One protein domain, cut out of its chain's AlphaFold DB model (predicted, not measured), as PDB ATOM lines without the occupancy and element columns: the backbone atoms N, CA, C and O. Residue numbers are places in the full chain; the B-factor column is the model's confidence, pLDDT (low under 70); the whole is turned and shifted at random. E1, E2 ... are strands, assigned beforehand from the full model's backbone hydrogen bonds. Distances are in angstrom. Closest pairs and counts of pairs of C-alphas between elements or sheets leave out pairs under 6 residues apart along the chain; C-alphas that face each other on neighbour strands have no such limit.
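Overview. This is residues 706 to 827 of the 827 residues of the protein "Putative cell wall binding repeat-containing domain protein" of Clostridium hathewayi CAG:224 (UniProt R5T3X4). The chain winds along a rod as a solenoid of five small two-strand hairpins, E1-E2, E3-E4, E5-E6, E7-E8 and E9-E10, one after another along the long axis and each turned about it from the one before, with loops between them. A smaller, loosely paired piece, E11 and E12, caps the far end beyond E10. The printed part has 122 residues with no named helix and twelve named strands, E1 to E12 in chain order; the class is all strand, though the strands hold 57 residues, under half. The five hairpins are separate antiparallel sheets of two strands. The whole is loose, with a radius of gyration of the C-alphas of 17.6 A, and spans 61 by 24 by 21 A.

Arrangement. E1, residues 706 to 710, and E2, residues 713 to 718, form an antiparallel hairpin at 148 degrees, with N 706 and O 717 2.8 A apart, within hydrogen-bond range. E3, residues 727 to 731, and E4, residues 734 to 738, form the next hairpin, with N 729 and O 736 at 2.8 A. The closest C-alphas of E2 and E4, those of Trp 715 and Phe 738, are 7.4 A apart. E5, residues 747 to 751, and E6, residues 754 to 758, form a hairpin with N 749 and O 756 at 2.9 A. The closest C-alphas of E4 and E6 are those of Tyr 736 and Leu 758, at 7.2 A. E7, residues 768 to 772, and E8, residues 775 to 779, form a hairpin with N 770 and O 777 at 2.8 A. The closest C-alphas of E6 and E8 are those of Tyr 756 and Leu 779, at 7.3 A. E9, residues 789 to 793, and E10, residues 796 to 800, form a hairpin with N 791 and O 798 at 2.8 A. The closest C-alphas of E8 and E10 are those of Tyr 777 and Leu 800, at 7.3 A. E11, residues 816 to 818, and E12, residues 824 to 826, meet only at a point, where C-alphas 818 and 824 face each other at 4.5 A. The closest C-alphas of E10 and E12 are those of Trp 797 and Trp 824, at 5.4 A. E1 and E12 are apart.

Along the chain. E2 is the longest strand, 16.3 A; E1 begins at C-alpha 706 (24.113, 49.215, -35.699) and is 13.4 A long. E3 to E10 measure 12.3, 13.2, 12.7, 12.9, 12.7, 13.3, 12.9 and 13.3 A in turn. E11 measures 6.7 A, and E12 measures 6.5 A, ending at C-alpha 826 (10.862, 27.745, 9.308).

Size, cuts and confidence. The two C-alphas farthest apart, those of Gly 721 and Asn 827, are 60.8 A apart. The printed part has no cut. The link from E10 to E11, residues 801 to 815, is long, and its residues 810 to 811 pair antiparallel with 817 to 818 of E11. The mean pLDDT of the printed part is 83.8, and residues 719 to 721, 752, 812 to 815 and 826 to 827 are under 70.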
ATOM      1  N   ASN A 706      24.273  47.894 -36.280       86.12
ATOM      2  CA  ASN A 706      24.113  49.215 -35.699       86.12
ATOM      3  C   ASN A 706      22.676  49.396 -35.219       86.12
ATOM      4  O   ASN A 706      21.720  49.132 -35.950       86.12
ATOM      5  N   TRP A 707      22.531  49.920 -34.005       90.38
ATOM      6  CA  TRP A 707      21.247  50.407 -33.525       90.38
ATOM      7  C   TRP A 707      20.797  51.600 -34.365       90.38
ATOM      8  O   TRP A 707      21.557  52.542 -34.612       90.38
ATOM      9  N   ARG A 708      19.540  51.564 -34.785       87.81
ATOM     10  CA  ARG A 708      18.860  52.629 -35.514       87.81
ATOM     11  C   ARG A 708      17.564  52.973 -34.790       87.81
ATOM     12  O   ARG A 708      16.987  52.122 -34.119       87.81
ATOM     13  N   GLN A 709      17.122  54.221 -34.907       90.25
ATOM     14  CA  GLN A 709      15.931  54.708 -34.215       90.25
ATOM     15  C   GLN A 709      15.104  55.621 -35.119       90.25
ATOM     16  O   GLN A 709      15.648  56.413 -35.889       90.25
ATOM     17  N   ASN A 710      13.784  55.519 -34.995       85.62
ATOM     18  CA  ASN A 710      12.802  56.412 -35.601       85.62
ATOM     19  C   ASN A 710      11.672  56.690 -34.590       85.62
ATOM     20  O   ASN A 710      11.787  56.356 -33.411       85.62
ATOM     21  N   GLU A 711      10.577  57.303 -35.043       84.31
ATOM     22  CA  GLU A 711       9.422  57.637 -34.195       84.31
ATOM     23  C   GLU A 711       8.690  56.411 -33.614       84.31
ATOM     24  O   GLU A 711       7.988  56.546 -32.615       84.31
ATOM     25  N   ASN A 712       8.870  55.220 -34.198       79.25
ATOM     26  CA  ASN A 712       8.191  53.983 -33.799       79.25
ATOM     27  C   ASN A 712       9.011  53.118 -32.828       79.25
ATOM     28  O   ASN A 712       8.437  52.274 -32.145       79.25
ATOM     29  N   GLY A 713      10.331  53.311 -32.749       86.88
ATOM     30  CA  GLY A 713      11.188  52.567 -31.828       86.88
ATOM     31  C   GLY A 713      12.619  52.379 -32.321       86.88
ATOM     32  O   GLY A 713      13.062  53.003 -33.289       86.88
ATOM     33  N   TRP A 714      13.345  51.510 -31.624       92.62
ATOM     34  CA  TRP A 714      14.704  51.095 -31.971       92.62
ATOM     35  C   TRP A 714      14.671  49.805 -32.786       92.62
ATOM     36  O   TRP A 714      13.931  48.902 -32.425       92.62
ATOM     37  N   TRP A 715      15.484  49.681 -33.831       91.75
ATOM     38  CA  TRP A 715      15.745  48.410 -34.519       91.75
ATOM     39  C   TRP A 715      17.247  48.196 -34.665       91.75
ATOM     40  O   TRP A 715      18.038  49.141 -34.550       91.75
ATOM     41  N   PHE A 716      17.650  46.956 -34.920       86.81
ATOM     42  CA  PHE A 716      19.056  46.614 -35.083       86.81
ATOM     43  C   PHE A 716      19.340  46.192 -36.520       86.81
ATOM     44  O   PHE A 716      18.927  45.120 -36.955       86.81
ATOM     45  N   GLU A 717      20.014  47.073 -37.264       86.19
ATOM     46  CA  GLU A 717      20.413  46.849 -38.654       86.19
ATOM     47  C   GLU A 717      21.688  45.999 -38.680       86.19
ATOM     48  O   GLU A 717      22.724  46.424 -38.157       86.19
ATOM     49  N   THR A 718      21.620  44.800 -39.255       80.25
ATOM     50  CA  THR A 718      22.744  43.852 -39.271       80.25
ATOM     51  C   THR A 718      23.796  44.264 -40.301       80.25
ATOM     52  O   THR A 718      23.493  44.892 -41.317       80.25
ATOM     53  N   THR A 719      25.066  43.915 -40.066       64.94
ATOM     54  CA  THR A 719      26.161  44.229 -41.008       64.94
ATOM     55  C   THR A 719      26.028  43.533 -42.363       64.94
ATOM     56  O   THR A 719      26.614  44.005 -43.334       64.94
ATOM     57  N   ASP A 720      25.234  42.463 -42.432       58.31
ATOM     58  CA  ASP A 720      25.030  41.635 -43.627       58.31
ATOM     59  C   ASP A 720      23.875  42.143 -44.516       58.31
ATOM     60  O   ASP A 720      23.594  41.577 -45.572       58.31
ATOM     61  N   GLY A 721      23.237  43.248 -44.113       55.16
ATOM     62  CA  GLY A 721      22.072  43.833 -44.770       55.16
ATOM     63  C   GLY A 721      20.766  43.214 -44.263       55.16
ATOM     64  O   GLY A 721      20.550  42.012 -44.362       55.16
ATOM     65  N   GLY A 722      19.879  44.055 -43.726       76.31
ATOM     66  CA  GLY A 722      18.632  43.638 -43.076       76.31
ATOM     67  C   GLY A 722      18.543  44.149 -41.637       76.31
ATOM     68  O   GLY A 722      19.351  44.971 -41.206       76.31
ATOM     69  N   TYR A 723      17.539  43.695 -40.892       77.50
ATOM     70  CA  TYR A 723      17.378  44.006 -39.472       77.50
ATOM     71  C   TYR A 723      16.733  42.832 -38.735       77.50
ATOM     72  O   TYR A 723      16.050  42.019 -39.356       77.50
ATOM     73  N   VAL A 724      16.988  42.721 -37.429       78.75
ATOM     74  CA  VAL A 724      16.436  41.642 -36.591       78.75
ATOM     75  C   VAL A 724      14.926  41.835 -36.443       78.75
ATOM     76  O   VAL A 724      14.475  42.936 -36.128       78.75
ATOM     77  N   VAL A 725      14.148  40.778 -36.688       82.56
ATOM     78  CA  VAL A 725      12.676  40.774 -36.662       82.56
ATOM     79  C   VAL A 725      12.194  39.472 -36.038       82.56
ATOM     80  O   VAL A 725      12.705  38.417 -36.397       82.56
ATOM     81  N   SER A 726      11.189  39.551 -35.161       80.81
ATOM     82  CA  SER A 726      10.554  38.400 -34.492       80.81
ATOM     83  C   SER A 726      11.526  37.444 -33.798       80.81
ATOM     84  O   SER A 726      11.267  36.244 -33.752       80.81
ATOM     85  N   ASP A 727      12.654  37.947 -33.298       82.25
ATOM     86  CA  ASP A 727      13.708  37.084 -32.777       82.25
ATOM     87  C   ASP A 727      14.515  37.751 -31.663       82.25
ATOM     88  O   ASP A 727      14.563  38.983 -31.522       82.25
ATOM     89  N   TRP A 728      15.166  36.904 -30.875       86.31
ATOM     90  CA  TRP A 728      16.164  37.297 -29.902       86.31
ATOM     91  C   TRP A 728      17.490  37.589 -30.595       86.31
ATOM     92  O   TRP A 728      17.979  36.821 -31.417       86.31
ATOM     93  N   ALA A 729      18.139  38.679 -30.203       81.19
ATOM     94  CA  ALA A 729      19.509  38.951 -30.600       81.19
ATOM     95  C   ALA A 729      20.353  39.309 -29.388       81.19
ATOM     96  O   ALA A 729      20.030  40.202 -28.600       81.19
ATOM     97  N   ARG A 730      21.494  38.633 -29.277       85.06
ATOM     98  CA  ARG A 730      22.538  39.020 -28.343       85.06
ATOM     99  C   ARG A 730      23.344  40.152 -28.969       85.06
ATOM    100  O   ARG A 730      23.954  39.957 -30.011       85.06
ATOM    101  N   ILE A 731      23.340  41.337 -28.369       86.81
ATOM    102  CA  ILE A 731      24.022  42.540 -28.866       86.81
ATOM    103  C   ILE A 731      24.853  43.120 -27.715       86.81
ATOM    104  O   ILE A 731      24.328  43.410 -26.647       86.81
ATOM    105  N   ASN A 732      26.163  43.288 -27.910       80.81
ATOM    106  CA  ASN A 732      27.108  43.722 -26.869       80.81
ATOM    107  C   ASN A 732      26.923  42.969 -25.533       80.81
ATOM    108  O   ASN A 732      26.736  43.587 -24.487       80.81
ATOM    109  N   GLU A 733      26.938  41.632 -25.594       80.94
ATOM    110  CA  GLU A 733      26.795  40.708 -24.455       80.94
ATOM    111  C   GLU A 733      25.435  40.701 -23.734       80.94
ATOM    112  O   GLU A 733      25.234  39.856 -22.864       80.94
ATOM    113  N   LYS A 734      24.481  41.548 -24.132       83.81
ATOM    114  CA  LYS A 734      23.111  41.586 -23.603       83.81
ATOM    115  C   LYS A 734      22.120  40.981 -24.595       83.81
ATOM    116  O   LYS A 734      22.313  41.104 -25.801       83.81
ATOM    117  N   TRP A 735      21.058  40.356 -24.101       88.69
ATOM    118  CA  TRP A 735      19.965  39.854 -24.938       88.69
ATOM    119  C   TRP A 735      18.886  40.914 -25.137       88.69
ATOM    120  O   TRP A 735      18.544  41.628 -24.196       88.69
ATOM    121  N   TYR A 736      18.358  40.992 -26.354       88.19
ATOM    122  CA  TYR A 736      17.270  41.874 -26.770       88.19
ATOM    123  C   TYR A 736      16.261  41.062 -27.573       88.19
ATOM    124  O   TYR A 736      16.663  40.154 -28.296       88.19
ATOM    125  N   TYR A 737      14.982  41.421 -27.507       91.00
ATOM    126  CA  TYR A 737      13.943  40.826 -28.349       91.00
ATOM    127  C   TYR A 737      13.393  41.863 -29.324       91.00
ATOM    128  O   TYR A 737      13.142  43.006 -28.930       91.00
ATOM    129  N   PHE A 738      13.175  41.469 -30.576       89.88
ATOM    130  CA  PHE A 738      12.596  42.322 -31.611       89.88
ATOM    131  C   PHE A 738      11.234  41.781 -32.034       89.88
ATOM    132  O   PHE A 738      11.076  40.591 -32.279       89.88
ATOM    133  N   ASN A 739      10.241  42.662 -32.124       84.56
ATOM    134  CA  ASN A 739       8.885  42.298 -32.527       84.56
ATOM    135  C   ASN A 739       8.775  42.020 -34.040       84.56
ATOM    136  O   ASN A 739       9.750  42.127 -34.787       84.56
ATOM    137  N   GLU A 740       7.565  41.708 -34.506       85.56
ATOM    138  CA  GLU A 740       7.265  41.374 -35.911       85.56
ATOM    139  C   GLU A 740       7.566  42.481 -36.923       85.56
ATOM    140  O   GLU A 740       7.674  42.226 -38.121       85.56
ATOM    141  N   GLN A 741       7.701  43.722 -36.464       79.00
ATOM    142  CA  GLN A 741       8.072  44.864 -37.295       79.00
ATOM    143  C   GLN A 741       9.561  45.219 -37.155       79.00
ATOM    144  O   GLN A 741      10.009  46.208 -37.731       79.00
ATOM    145  N   GLY A 742      10.322  44.422 -36.399       86.38
ATOM    146  CA  GLY A 742      11.750  44.598 -36.160       86.38
ATOM    147  C   GLY A 742      12.107  45.640 -35.116       86.38
ATOM    148  O   GLY A 742      13.266  46.034 -35.030       86.38
ATOM    149  N   TYR A 743      11.138  46.108 -34.327       91.44
ATOM    150  CA  TYR A 743      11.403  47.044 -33.242       91.44
ATOM    151  C   TYR A 743      11.677  46.301 -31.935       91.44
ATOM    152  O   TYR A 743      10.984  45.352 -31.576       91.44
ATOM    153  N   MET A 744      12.686  46.767 -31.211       96.00
ATOM    154  CA  MET A 744      13.100  46.269 -29.909       96.00
ATOM    155  C   MET A 744      11.965  46.401 -28.891       96.00
ATOM    156  O   MET A 744      11.395  47.482 -28.712       96.00
ATOM    157  N   ALA A 745      11.662  45.303 -28.212       91.44
ATOM    158  CA  ALA A 745      10.696  45.263 -27.130       91.44
ATOM    159  C   ALA A 745      11.298  45.791 -25.814       91.44
ATOM    160  O   ALA A 745      12.507  45.756 -25.590       91.44
ATOM    161  N   ALA A 746      10.426  46.274 -24.933       91.94
ATOM    162  CA  ALA A 746      10.736  46.649 -23.558       91.94
ATOM    163  C   ALA A 746       9.576  46.204 -22.655       91.94
ATOM    164  O   ALA A 746       8.417  46.197 -23.082       91.94
ATOM    165  N   GLY A 747       9.876  45.850 -21.408       91.62
ATOM    166  CA  GLY A 747       8.937  45.237 -20.472       91.62
ATOM    167  C   GLY A 747       8.784  43.728 -20.677       91.62
ATOM    168  O   GLY A 747       9.686  43.054 -21.168       91.62
ATOM    169  N   TRP A 748       7.640  43.190 -20.256       92.56
ATOM    170  CA  TRP A 748       7.357  41.756 -20.314       92.56
ATOM    171  C   TRP A 748       7.188  41.253 -21.751       92.56
ATOM    172  O   TRP A 748       6.347  41.754 -22.499       92.56
ATOM    173  N   VAL A 749       7.946  40.216 -22.102       89.88
ATOM    174  CA  VAL A 749       7.880  39.502 -23.380       89.88
ATOM    175  C   VAL A 749       7.558  38.042 -23.090       89.88
ATOM    176  O   VAL A 749       8.199  37.424 -22.247       89.88
ATOM    177  N   LEU A 750       6.563  37.494 -23.782       86.88
ATOM    178  CA  LEU A 750       6.255  36.069 -23.741       86.88
ATOM    179  C   LEU A 750       6.810  35.428 -25.009       86.88
ATOM    180  O   LEU A 750       6.319  35.721 -26.097       86.88
ATOM    181  N   ASP A 751       7.795  34.549 -24.860       78.81
ATOM    182  CA  ASP A 751       8.404  33.820 -25.971       78.81
ATOM    183  C   ASP A 751       8.573  32.341 -25.604       78.81
ATOM    184  O   ASP A 751       8.951  32.008 -24.483       78.81
ATOM    185  N   GLN A 752       8.216  31.435 -26.519       68.69
ATOM    186  CA  GLN A 752       8.273  29.979 -26.299       68.69
ATOM    187  C   GLN A 752       7.632  29.505 -24.972       68.69
ATOM    188  O   GLN A 752       8.131  28.587 -24.327       68.69
ATOM    189  N   ASN A 753       6.517  30.134 -24.577       75.69
ATOM    190  CA  ASN A 753       5.783  29.890 -23.323       75.69
ATOM    191  C   ASN A 753       6.542  30.253 -22.027       75.69
ATOM    192  O   ASN A 753       6.109  29.891 -20.935       75.69
ATOM    193  N   HIS A 754       7.622  31.020 -22.140       77.38
ATOM    194  CA  HIS A 754       8.376  31.567 -21.022       77.38
ATOM    195  C   HIS A 754       8.247  33.091 -21.005       77.38
ATOM    196  O   HIS A 754       8.320  33.757 -22.040       77.38
ATOM    197  N   TRP A 755       8.017  33.652 -19.820       90.31
ATOM    198  CA  TRP A 755       8.028  35.099 -19.637       90.31
ATOM    199  C   TRP A 755       9.456  35.576 -19.415       90.31
ATOM    200  O   TRP A 755      10.165  35.041 -18.571       90.31
ATOM    201  N   TYR A 756       9.838  36.621 -20.131       90.31
ATOM    202  CA  TYR A 756      11.091  37.343 -19.983       90.31
ATOM    203  C   TYR A 756      10.781  38.797 -19.661       90.31
ATOM    204  O   TYR A 756       9.730  39.323 -20.042       90.31
ATOM    205  N   TYR A 757      11.707  39.474 -18.993       92.81
ATOM    206  CA  TYR A 757      11.585  40.903 -18.738       92.81
ATOM    207  C   TYR A 757      12.721  41.658 -19.415       92.81
ATOM    208  O   TYR A 757      13.890  41.420 -19.119       92.81
ATOM    209  N   LEU A 758      12.379  42.585 -20.307       93.00
ATOM    210  CA  LEU A 758      13.326  43.508 -20.921       93.00
ATOM    211  C   LEU A 758      13.281  44.852 -20.196       93.00
ATOM    212  O   LEU A 758      12.208  45.420 -19.991       93.00
ATOM    213  N   GLY A 759      14.439  45.382 -19.812       88.50
ATOM    214  CA  GLY A 759      14.548  46.709 -19.209       88.50
ATOM    215  C   GLY A 759      14.102  47.831 -20.155       88.50
ATOM    216  O   GLY A 759      13.828  47.613 -21.333       88.50
ATOM    217  N   GLU A 760      14.074  49.070 -19.659       87.62
ATOM    218  CA  GLU A 760      13.780  50.246 -20.501       87.62
ATOM    219  C   GLU A 760      14.802  50.432 -21.637       87.62
ATOM    220  O   GLU A 760      14.474  50.994 -22.680       87.62
ATOM    221  N   ASP A 761      16.032  49.945 -21.446       85.06
ATOM    222  CA  ASP A 761      17.078  49.907 -22.470       85.06
ATOM    223  C   ASP A 761      16.950  48.700 -23.417       85.06
ATOM    224  O   ASP A 761      17.785  48.564 -24.305       85.06
ATOM    225  N   GLY A 762      15.936  47.845 -23.232       89.06
ATOM    226  CA  GLY A 762      15.660  46.624 -23.996       89.06
ATOM    227  C   GLY A 762      16.470  45.399 -23.587       89.06
ATOM    228  O   GLY A 762      16.267  44.325 -24.148       89.06
ATOM    229  N   ALA A 763      17.388  45.538 -22.628       91.62
ATOM    230  CA  ALA A 763      18.230  44.435 -22.194       91.62
ATOM    231  C   ALA A 763      17.437  43.446 -21.331       91.62
ATOM    232  O   ALA A 763      16.746  43.846 -20.393       91.62
ATOM    233  N   MET A 764      17.576  42.155 -21.611       95.62
ATOM    234  CA  MET A 764      16.940  41.093 -20.840       95.62
ATOM    235  C   MET A 764      17.495  41.031 -19.418       95.62
ATOM    236  O   MET A 764      18.708  40.967 -19.209       95.62
ATOM    237  N   ALA A 765      16.593  41.034 -18.443       89.31
ATOM    238  CA  ALA A 765      16.902  40.727 -17.062       89.31
ATOM    239  C   ALA A 765      17.257  39.239 -16.936       89.31
ATOM    240  O   ALA A 765      16.500  38.380 -17.376       89.31
ATOM    241  N   ASP A 766      18.400  38.948 -16.320       88.94
ATOM    242  CA  ASP A 766      18.916  37.596 -16.113       88.94
ATOM    243  C   ASP A 766      19.340  37.434 -14.652       88.94
ATOM    244  O   ASP A 766      20.009  38.314 -14.104       88.94
ATOM    245  N   TYR A 767      18.919  36.333 -14.027       85.25
ATOM    246  CA  TYR A 767      19.235  35.979 -12.641       85.25
ATOM    247  C   TYR A 767      19.070  37.143 -11.641       85.25
ATOM    248  O   TYR A 767      19.985  37.496 -10.891       85.25
ATOM    249  N   THR A 768      17.903  37.794 -11.651       90.56
ATOM    250  CA  THR A 768      17.650  39.004 -10.855       90.56
ATOM    251  C   THR A 768      16.176  39.185 -10.491       90.56
ATOM    252  O   THR A 768      15.274  38.661 -11.143       90.56
ATOM    253  N   TRP A 769      15.928  39.982  -9.451       90.81
ATOM    254  CA  TRP A 769      14.592  40.428  -9.062       90.81
ATOM    255  C   TRP A 769      14.147  41.641  -9.881       90.81
ATOM    256  O   TRP A 769      14.918  42.582 -10.079       90.81
ATOM    257  N   ILE A 770      12.878  41.654 -10.283       94.56
ATOM    258  CA  ILE A 770      12.219  42.767 -10.968       94.56
ATOM    259  C   ILE A 770      11.019  43.228 -10.150       94.56
ATOM    260  O   ILE A 770      10.182  42.426  -9.743       94.56
ATOM    261  N   LEU A 771      10.937  44.538  -9.923       90.62
ATOM    262  CA  LEU A 771       9.783  45.185  -9.313       90.62
ATOM    263  C   LEU A 771       8.979  45.878 -10.407       90.62
ATOM    264  O   LEU A 771       9.349  46.965 -10.850       90.62
ATOM    265  N   ASP A 772       7.866  45.275 -10.811       87.81
ATOM    266  CA  ASP A 772       6.948  45.868 -11.779       87.81
ATOM    267  C   ASP A 772       5.636  46.244 -11.087       87.81
ATOM    268  O   ASP A 772       4.985  45.426 -10.440       87.81
ATOM    269  N   ARG A 773       5.266  47.529 -11.170       85.94
ATOM    270  CA  ARG A 773       4.023  48.095 -10.600       85.94
ATOM    271  C   ARG A 773       3.747  47.732  -9.128       85.94
ATOM    272  O   ARG A 773       2.595  47.690  -8.706       85.94
ATOM    273  N   GLY A 774       4.799  47.548  -8.329       82.62
ATOM    274  CA  GLY A 774       4.698  47.230  -6.900       82.62
ATOM    275  C   GLY A 774       4.662  45.734  -6.570       82.62
ATOM    276  O   GLY A 774       4.580  45.394  -5.391       82.62
ATOM    277  N   THR A 775       4.770  44.861  -7.573       90.00
ATOM    278  CA  THR A 775       4.865  43.406  -7.418       90.00
ATOM    279  C   THR A 775       6.266  42.930  -7.791       90.00
ATOM    280  O   THR A 775       6.828  43.358  -8.800       90.00
ATOM    281  N   TRP A 776       6.839  42.062  -6.958       93.50
ATOM    282  CA  TRP A 776       8.143  41.455  -7.210       93.50
ATOM    283  C   TRP A 776       8.006  40.181  -8.040       93.50
ATOM    284  O   TRP A 776       7.119  39.372  -7.782       93.50
ATOM    285  N   TYR A 777       8.924  40.007  -8.981       91.81
ATOM    286  CA  TYR A 777       9.086  38.839  -9.841       91.81
ATOM    287  C   TYR A 777      10.562  38.445  -9.852       91.81
ATOM    288  O   TYR A 777      11.429  39.309  -9.695       91.81
ATOM    289  N   PHE A 778      10.861  37.169 -10.068       91.50
ATOM    290  CA  PHE A 778      12.238  36.697 -10.180       91.50
ATOM    291  C   PHE A 778      12.497  36.111 -11.564       91.50
ATOM    292  O   PHE A 778      11.735  35.263 -12.024       91.50
ATOM    293  N   LEU A 779      13.569  36.556 -12.214       90.94
ATOM    294  CA  LEU A 779      14.041  36.007 -13.480       90.94
ATOM    295  C   LEU A 779      15.222  35.095 -13.157       90.94
ATOM    296  O   LEU A 779      16.178  35.522 -12.507       90.94
ATOM    297  N   GLN A 780      15.137  33.838 -13.569       82.50
ATOM    298  CA  GLN A 780      16.152  32.812 -13.362       82.50
ATOM    299  C   GLN A 780      17.337  33.014 -14.314       82.50
ATOM    300  O   GLN A 780      17.353  33.945 -15.120       82.50
ATOM    301  N   SER A 781      18.352  32.153 -14.201       78.06
ATOM    302  CA  SER A 781      19.451  32.149 -15.167       78.06
ATOM    303  C   SER A 781      18.910  31.775 -16.551       78.06
ATOM    304  O   SER A 781      18.139  30.826 -16.669       78.06
ATOM    305  N   GLY A 782      19.270  32.544 -17.576       74.75
ATOM    306  CA  GLY A 782      18.649  32.478 -18.900       74.75
ATOM    307  C   GLY A 782      17.439  33.407 -19.065       74.75
ATOM    308  O   GLY A 782      16.855  33.438 -20.142       74.75
ATOM    309  N   GLY A 783      17.077  34.189 -18.041       81.56
ATOM    310  CA  GLY A 783      16.067  35.253 -18.112       81.56
ATOM    311  C   GLY A 783      14.604  34.820 -18.042       81.56
ATOM    312  O   GLY A 783      13.726  35.671 -18.166       81.56
ATOM    313  N   VAL A 784      14.329  33.534 -17.820       88.19
ATOM    314  CA  VAL A 784      12.968  33.001 -17.664       88.19
ATOM    315  C   VAL A 784      12.388  33.392 -16.305       88.19
ATOM    316  O   VAL A 784      13.036  33.240 -15.272       88.19
ATOM    317  N   MET A 785      11.151  33.875 -16.280       95.19
ATOM    318  CA  MET A 785      10.428  34.199 -15.054       95.19
ATOM    319  C   MET A 785      10.089  32.934 -14.265       95.19
ATOM    320  O   MET A 785       9.385  32.055 -14.757       95.19
ATOM    321  N   ALA A 786      10.531  32.885 -13.010       84.50
ATOM    322  CA  ALA A 786      10.128  31.853 -12.071       84.50
ATOM    323  C   ALA A 786       8.630  31.981 -11.757       84.50
ATOM    324  O   ALA A 786       8.156  33.046 -11.355       84.50
ATOM    325  N   ALA A 787       7.904  30.877 -11.898       89.81
ATOM    326  CA  ALA A 787       6.505  30.741 -11.513       89.81
ATOM    327  C   ALA A 787       6.259  29.355 -10.910       89.81
ATOM    328  O   ALA A 787       6.915  28.388 -11.300       89.81
ATOM    329  N   ASP A 788       5.326  29.300  -9.961       84.94
ATOM    330  CA  ASP A 788       4.907  28.105  -9.216       84.94
ATOM    331  C   ASP A 788       6.064  27.295  -8.608       84.94
ATOM    332  O   ASP A 788       6.142  26.072  -8.723       84.94
ATOM    333  N   GLN A 789       7.028  27.995  -8.009       83.50
ATOM    334  CA  GLN A 789       8.255  27.370  -7.523       83.50
ATOM    335  C   GLN A 789       8.945  28.168  -6.416       83.50
ATOM    336  O   GLN A 789       8.725  29.369  -6.231       83.50
ATOM    337  N   TRP A 790       9.841  27.483  -5.707       84.19
ATOM    338  CA  TRP A 790      10.730  28.064  -4.708       84.19
ATOM    339  C   TRP A 790      12.036  28.563  -5.333       84.19
ATOM    340  O   TRP A 790      12.660  27.869  -6.131       84.19
ATOM    341  N   VAL A 791      12.500  29.735  -4.904       77.12
ATOM    342  CA  VAL A 791      13.775  30.338  -5.311       77.12
ATOM    343  C   VAL A 791      14.629  30.629  -4.082       77.12
ATOM    344  O   VAL A 791      14.182  31.279  -3.137       77.12
ATOM    345  N   LEU A 792      15.885  30.178  -4.111       82.19
ATOM    346  CA  LEU A 792      16.896  30.514  -3.111       82.19
ATOM    347  C   LEU A 792      17.696  31.734  -3.580       82.19
ATOM    348  O   LEU A 792      18.412  31.672  -4.576       82.19
ATOM    349  N   TRP A 793      17.621  32.833  -2.830       73.62
ATOM    350  CA  TRP A 793      18.340  34.070  -3.124       73.62
ATOM    351  C   TRP A 793      19.032  34.603  -1.868       73.62
ATOM    352  O   TRP A 793      18.397  34.827  -0.838       73.62
ATOM    353  N   ASN A 794      20.354  34.797  -1.934       77.75
ATOM    354  CA  ASN A 794      21.179  35.276  -0.813       77.75
ATOM    355  C   ASN A 794      20.960  34.513   0.513       77.75
ATOM    356  O   ASN A 794      20.983  35.103   1.593       77.75
ATOM    357  N   GLY A 795      20.755  33.193   0.433       74.94
ATOM    358  CA  GLY A 795      20.564  32.321   1.598       74.94
ATOM    359  C   GLY A 795      19.146  32.304   2.178       74.94
ATOM    360  O   GLY A 795      18.925  31.625   3.176       74.94
ATOM    361  N   ASN A 796      18.194  33.006   1.559       79.12
ATOM    362  CA  ASN A 796      16.782  33.012   1.938       79.12
ATOM    363  C   ASN A 796      15.921  32.391   0.833       79.12
ATOM    364  O   ASN A 796      16.201  32.572  -0.352       79.12
ATOM    365  N   TRP A 797      14.869  31.677   1.226       84.06
ATOM    366  CA  TRP A 797      13.909  31.077   0.301       84.06
ATOM    367  C   TRP A 797      12.711  31.994   0.077       84.06
ATOM    368  O   TRP A 797      12.167  32.543   1.035       84.06
ATOM    369  N   TYR A 798      12.286  32.096  -1.176       85.25
ATOM    370  CA  TYR A 798      11.140  32.868  -1.648       85.25
ATOM    371  C   TYR A 798      10.250  31.958  -2.492       85.25
ATOM    372  O   TYR A 798      10.765  31.083  -3.184       85.25
ATOM    373  N   TYR A 799       8.934  32.158  -2.464       88.56
ATOM    374  CA  TYR A 799       8.006  31.427  -3.331       88.56
ATOM    375  C   TYR A 799       7.417  32.361  -4.385       88.56
ATOM    376  O   TYR A 799       6.987  33.469  -4.054       88.56
ATOM    377  N   LEU A 800       7.396  31.919  -5.641       93.50
ATOM    378  CA  LEU A 800       6.769  32.626  -6.753       93.50
ATOM    379  C   LEU A 800       5.480  31.888  -7.108       93.50
ATOM    380  O   LEU A 800       5.504  30.689  -7.378       93.50
ATOM    381  N   ASN A 801       4.358  32.601  -7.106       83.31
ATOM    382  CA  ASN A 801       3.051  32.050  -7.447       83.31
ATOM    383  C   ASN A 801       2.984  31.664  -8.934       83.31
ATOM    384  O   ASN A 801       3.879  31.971  -9.723       83.31
ATOM    385  N   SER A 802       1.893  31.021  -9.348       84.06
ATOM    386  CA  SER A 802       1.681  30.585 -10.736       84.06
ATOM    387  C   SER A 802       1.686  31.721 -11.768       84.06
ATOM    388  O   SER A 802       1.914  31.481 -12.948       84.06
ATOM    389  N   ASP A 803       1.416  32.959 -11.347       79.75
ATOM    390  CA  ASP A 803       1.490  34.161 -12.187       79.75
ATOM    391  C   ASP A 803       2.864  34.863 -12.126       79.75
ATOM    392  O   ASP A 803       3.025  35.955 -12.670       79.75
ATOM    393  N   GLY A 804       3.842  34.248 -11.454       87.06
ATOM    394  CA  GLY A 804       5.198  34.755 -11.245       87.06
ATOM    395  C   GLY A 804       5.347  35.756 -10.102       87.06
ATOM    396  O   GLY A 804       6.470  36.149  -9.783       87.06
ATOM    397  N   SER A 805       4.250  36.182  -9.471       91.06
ATOM    398  CA  SER A 805       4.316  37.138  -8.366       91.06
ATOM    399  C   SER A 805       4.957  36.515  -7.125       91.06
ATOM    400  O   SER A 805       4.655  35.383  -6.748       91.06
ATOM    401  N   MET A 806       5.825  37.262  -6.447       95.38
ATOM    402  CA  MET A 806       6.409  36.833  -5.179       95.38
ATOM    403  C   MET A 806       5.338  36.780  -4.089       95.38
ATOM    404  O   MET A 806       4.698  37.790  -3.771       95.38
ATOM    405  N   ALA A 807       5.180  35.612  -3.477       87.12
ATOM    406  CA  ALA A 807       4.363  35.451  -2.291       87.12
ATOM    407  C   ALA A 807       4.931  36.287  -1.136       87.12
ATOM    408  O   ALA A 807       6.140  36.323  -0.911       87.12
ATOM    409  N   ARG A 808       4.053  36.955  -0.388       89.19
ATOM    410  CA  ARG A 808       4.395  37.699   0.830       89.19
ATOM    411  C   ARG A 808       3.211  37.701   1.783       89.19
ATOM    412  O   ARG A 808       2.073  37.720   1.319       89.19
ATOM    413  N   ASP A 809       3.495  37.681   3.082       87.44
ATOM    414  CA  ASP A 809       2.500  37.640   4.166       87.44
ATOM    415  C   ASP A 809       1.418  36.560   3.953       87.44
ATOM    416  O   ASP A 809       0.215  36.817   3.984       87.44
ATOM    417  N   THR A 810       1.857  35.333   3.656       80.50
ATOM    418  CA  THR A 810       0.964  34.217   3.308       80.50
ATOM    419  C   THR A 810       1.541  32.858   3.718       80.50
ATOM    420  O   THR A 810       2.670  32.749   4.207       80.50
ATOM    421  N   VAL A 811       0.752  31.801   3.535       74.38
ATOM    422  CA  VAL A 811       1.127  30.401   3.756       74.38
ATOM    423  C   VAL A 811       0.891  29.640   2.455       74.38
ATOM    424  O   VAL A 811      -0.214  29.681   1.922       74.38
ATOM    425  N   ILE A 812       1.923  28.962   1.946       69.19
ATOM    426  CA  ILE A 812       1.850  28.237   0.662       69.19
ATOM    427  C   ILE A 812       1.211  26.854   0.845       69.19
ATOM    428  O   ILE A 812       0.291  26.484   0.126       69.19
ATOM    429  N   THR A 813       1.662  26.103   1.850       63.31
ATOM    430  CA  THR A 813       1.051  24.849   2.323       63.31
ATOM    431  C   THR A 813       1.340  24.677   3.818       63.31
ATOM    432  O   THR A 813       2.142  25.433   4.383       63.31
ATOM    433  N   VAL A 814       0.674  23.733   4.489       50.06
ATOM    434  CA  VAL A 814       0.792  23.526   5.944       50.06
ATOM    435  C   VAL A 814       2.270  23.365   6.330       50.06
ATOM    436  O   VAL A 814       2.924  22.408   5.932       50.06
ATOM    437  N   GLY A 815       2.801  24.329   7.091       57.38
ATOM    438  CA  GLY A 815       4.198  24.352   7.550       57.38
ATOM    439  C   GLY A 815       5.125  25.372   6.868       57.38
ATOM    440  O   GLY A 815       6.190  25.655   7.414       57.38
ATOM    441  N   TYR A 816       4.732  25.996   5.750       71.69
ATOM    442  CA  TYR A 816       5.573  26.957   5.016       71.69
ATOM    443  C   TYR A 816       5.001  28.377   5.065       71.69
ATOM    444  O   TYR A 816       4.189  28.770   4.224       71.69
ATOM    445  N   ARG A 817       5.431  29.155   6.069       83.31
ATOM    446  CA  ARG A 817       5.019  30.552   6.272       83.31
ATOM    447  C   ARG A 817       6.009  31.530   5.632       83.31
ATOM    448  O   ARG A 817       7.210  31.449   5.890       83.31
ATOM    449  N   ILE A 818       5.484  32.473   4.855       85.44
ATOM    450  CA  ILE A 818       6.229  33.553   4.202       85.44
ATOM    451  C   ILE A 818       5.964  34.874   4.936       85.44
ATOM    452  O   ILE A 818       4.809  35.195   5.220       85.44
ATOM    453  N   ASP A 819       7.014  35.630   5.265       85.19
ATOM    454  CA  ASP A 819       6.891  36.933   5.934       85.19
ATOM    455  C   ASP A 819       6.563  38.095   4.969       85.19
ATOM    456  O   ASP A 819       6.321  37.898   3.775       85.19
ATOM    457  N   GLU A 820       6.485  39.322   5.498       85.62
ATOM    458  CA  GLU A 820       6.144  40.529   4.725       85.62
ATOM    459  C   GLU A 820       7.182  40.888   3.645       85.62
ATOM    460  O   GLU A 820       6.828  41.527   2.648       85.62
ATOM    461  N   ASP A 821       8.423  40.421   3.814       85.38
ATOM    462  CA  ASP A 821       9.543  40.605   2.889       85.38
ATOM    463  C   ASP A 821       9.642  39.459   1.860       85.38
ATOM    464  O   ASP A 821      10.550  39.448   1.027       85.38
ATOM    465  N   GLY A 822       8.714  38.494   1.898       84.38
ATOM    466  CA  GLY A 822       8.681  37.343   0.992       84.38
ATOM    467  C   GLY A 822       9.588  36.184   1.406       84.38
ATOM    468  O   GLY A 822       9.722  35.219   0.655       84.38
ATOM    469  N   VAL A 823      10.203  36.248   2.591       86.75
ATOM    470  CA  VAL A 823      11.157  35.243   3.066       86.75
ATOM    471  C   VAL A 823      10.429  34.130   3.810       86.75
ATOM    472  O   VAL A 823       9.657  34.372   4.743       86.75
ATOM    473  N   TRP A 824      10.721  32.882   3.451       88.12
ATOM    474  CA  TRP A 824      10.292  31.732   4.233       88.12
ATOM    475  C   TRP A 824      10.978  31.705   5.591       88.12
ATOM    476  O   TRP A 824      12.206  31.766   5.710       88.12
ATOM    477  N   ARG A 825      10.159  31.563   6.629       77.69
ATOM    478  CA  ARG A 825      10.618  31.328   7.992       77.69
ATOM    479  C   ARG A 825      10.225  29.905   8.387       77.69
ATOM    480  O   ARG A 825       9.029  29.610   8.412       77.69
ATOM    481  N   PRO A 826      11.191  29.023   8.695       65.25
ATOM    482  CA  PRO A 826      10.862  27.745   9.308       65.25
ATOM    483  C   PRO A 826      10.200  28.012  10.668       65.25
ATOM    484  O   PRO A 826      10.705  28.825  11.447       65.25
ATOM    485  N   ASN A 827       9.043  27.385  10.900       57.16
ATOM    486  CA  ASN A 827       8.328  27.440  12.181       57.16
ATOM    487  C   ASN A 827       9.037  26.622  13.262       57.16
ATOM    488  O   ASN A 827       9.550  25.529  12.927       57.16
TER     489      ASN A 827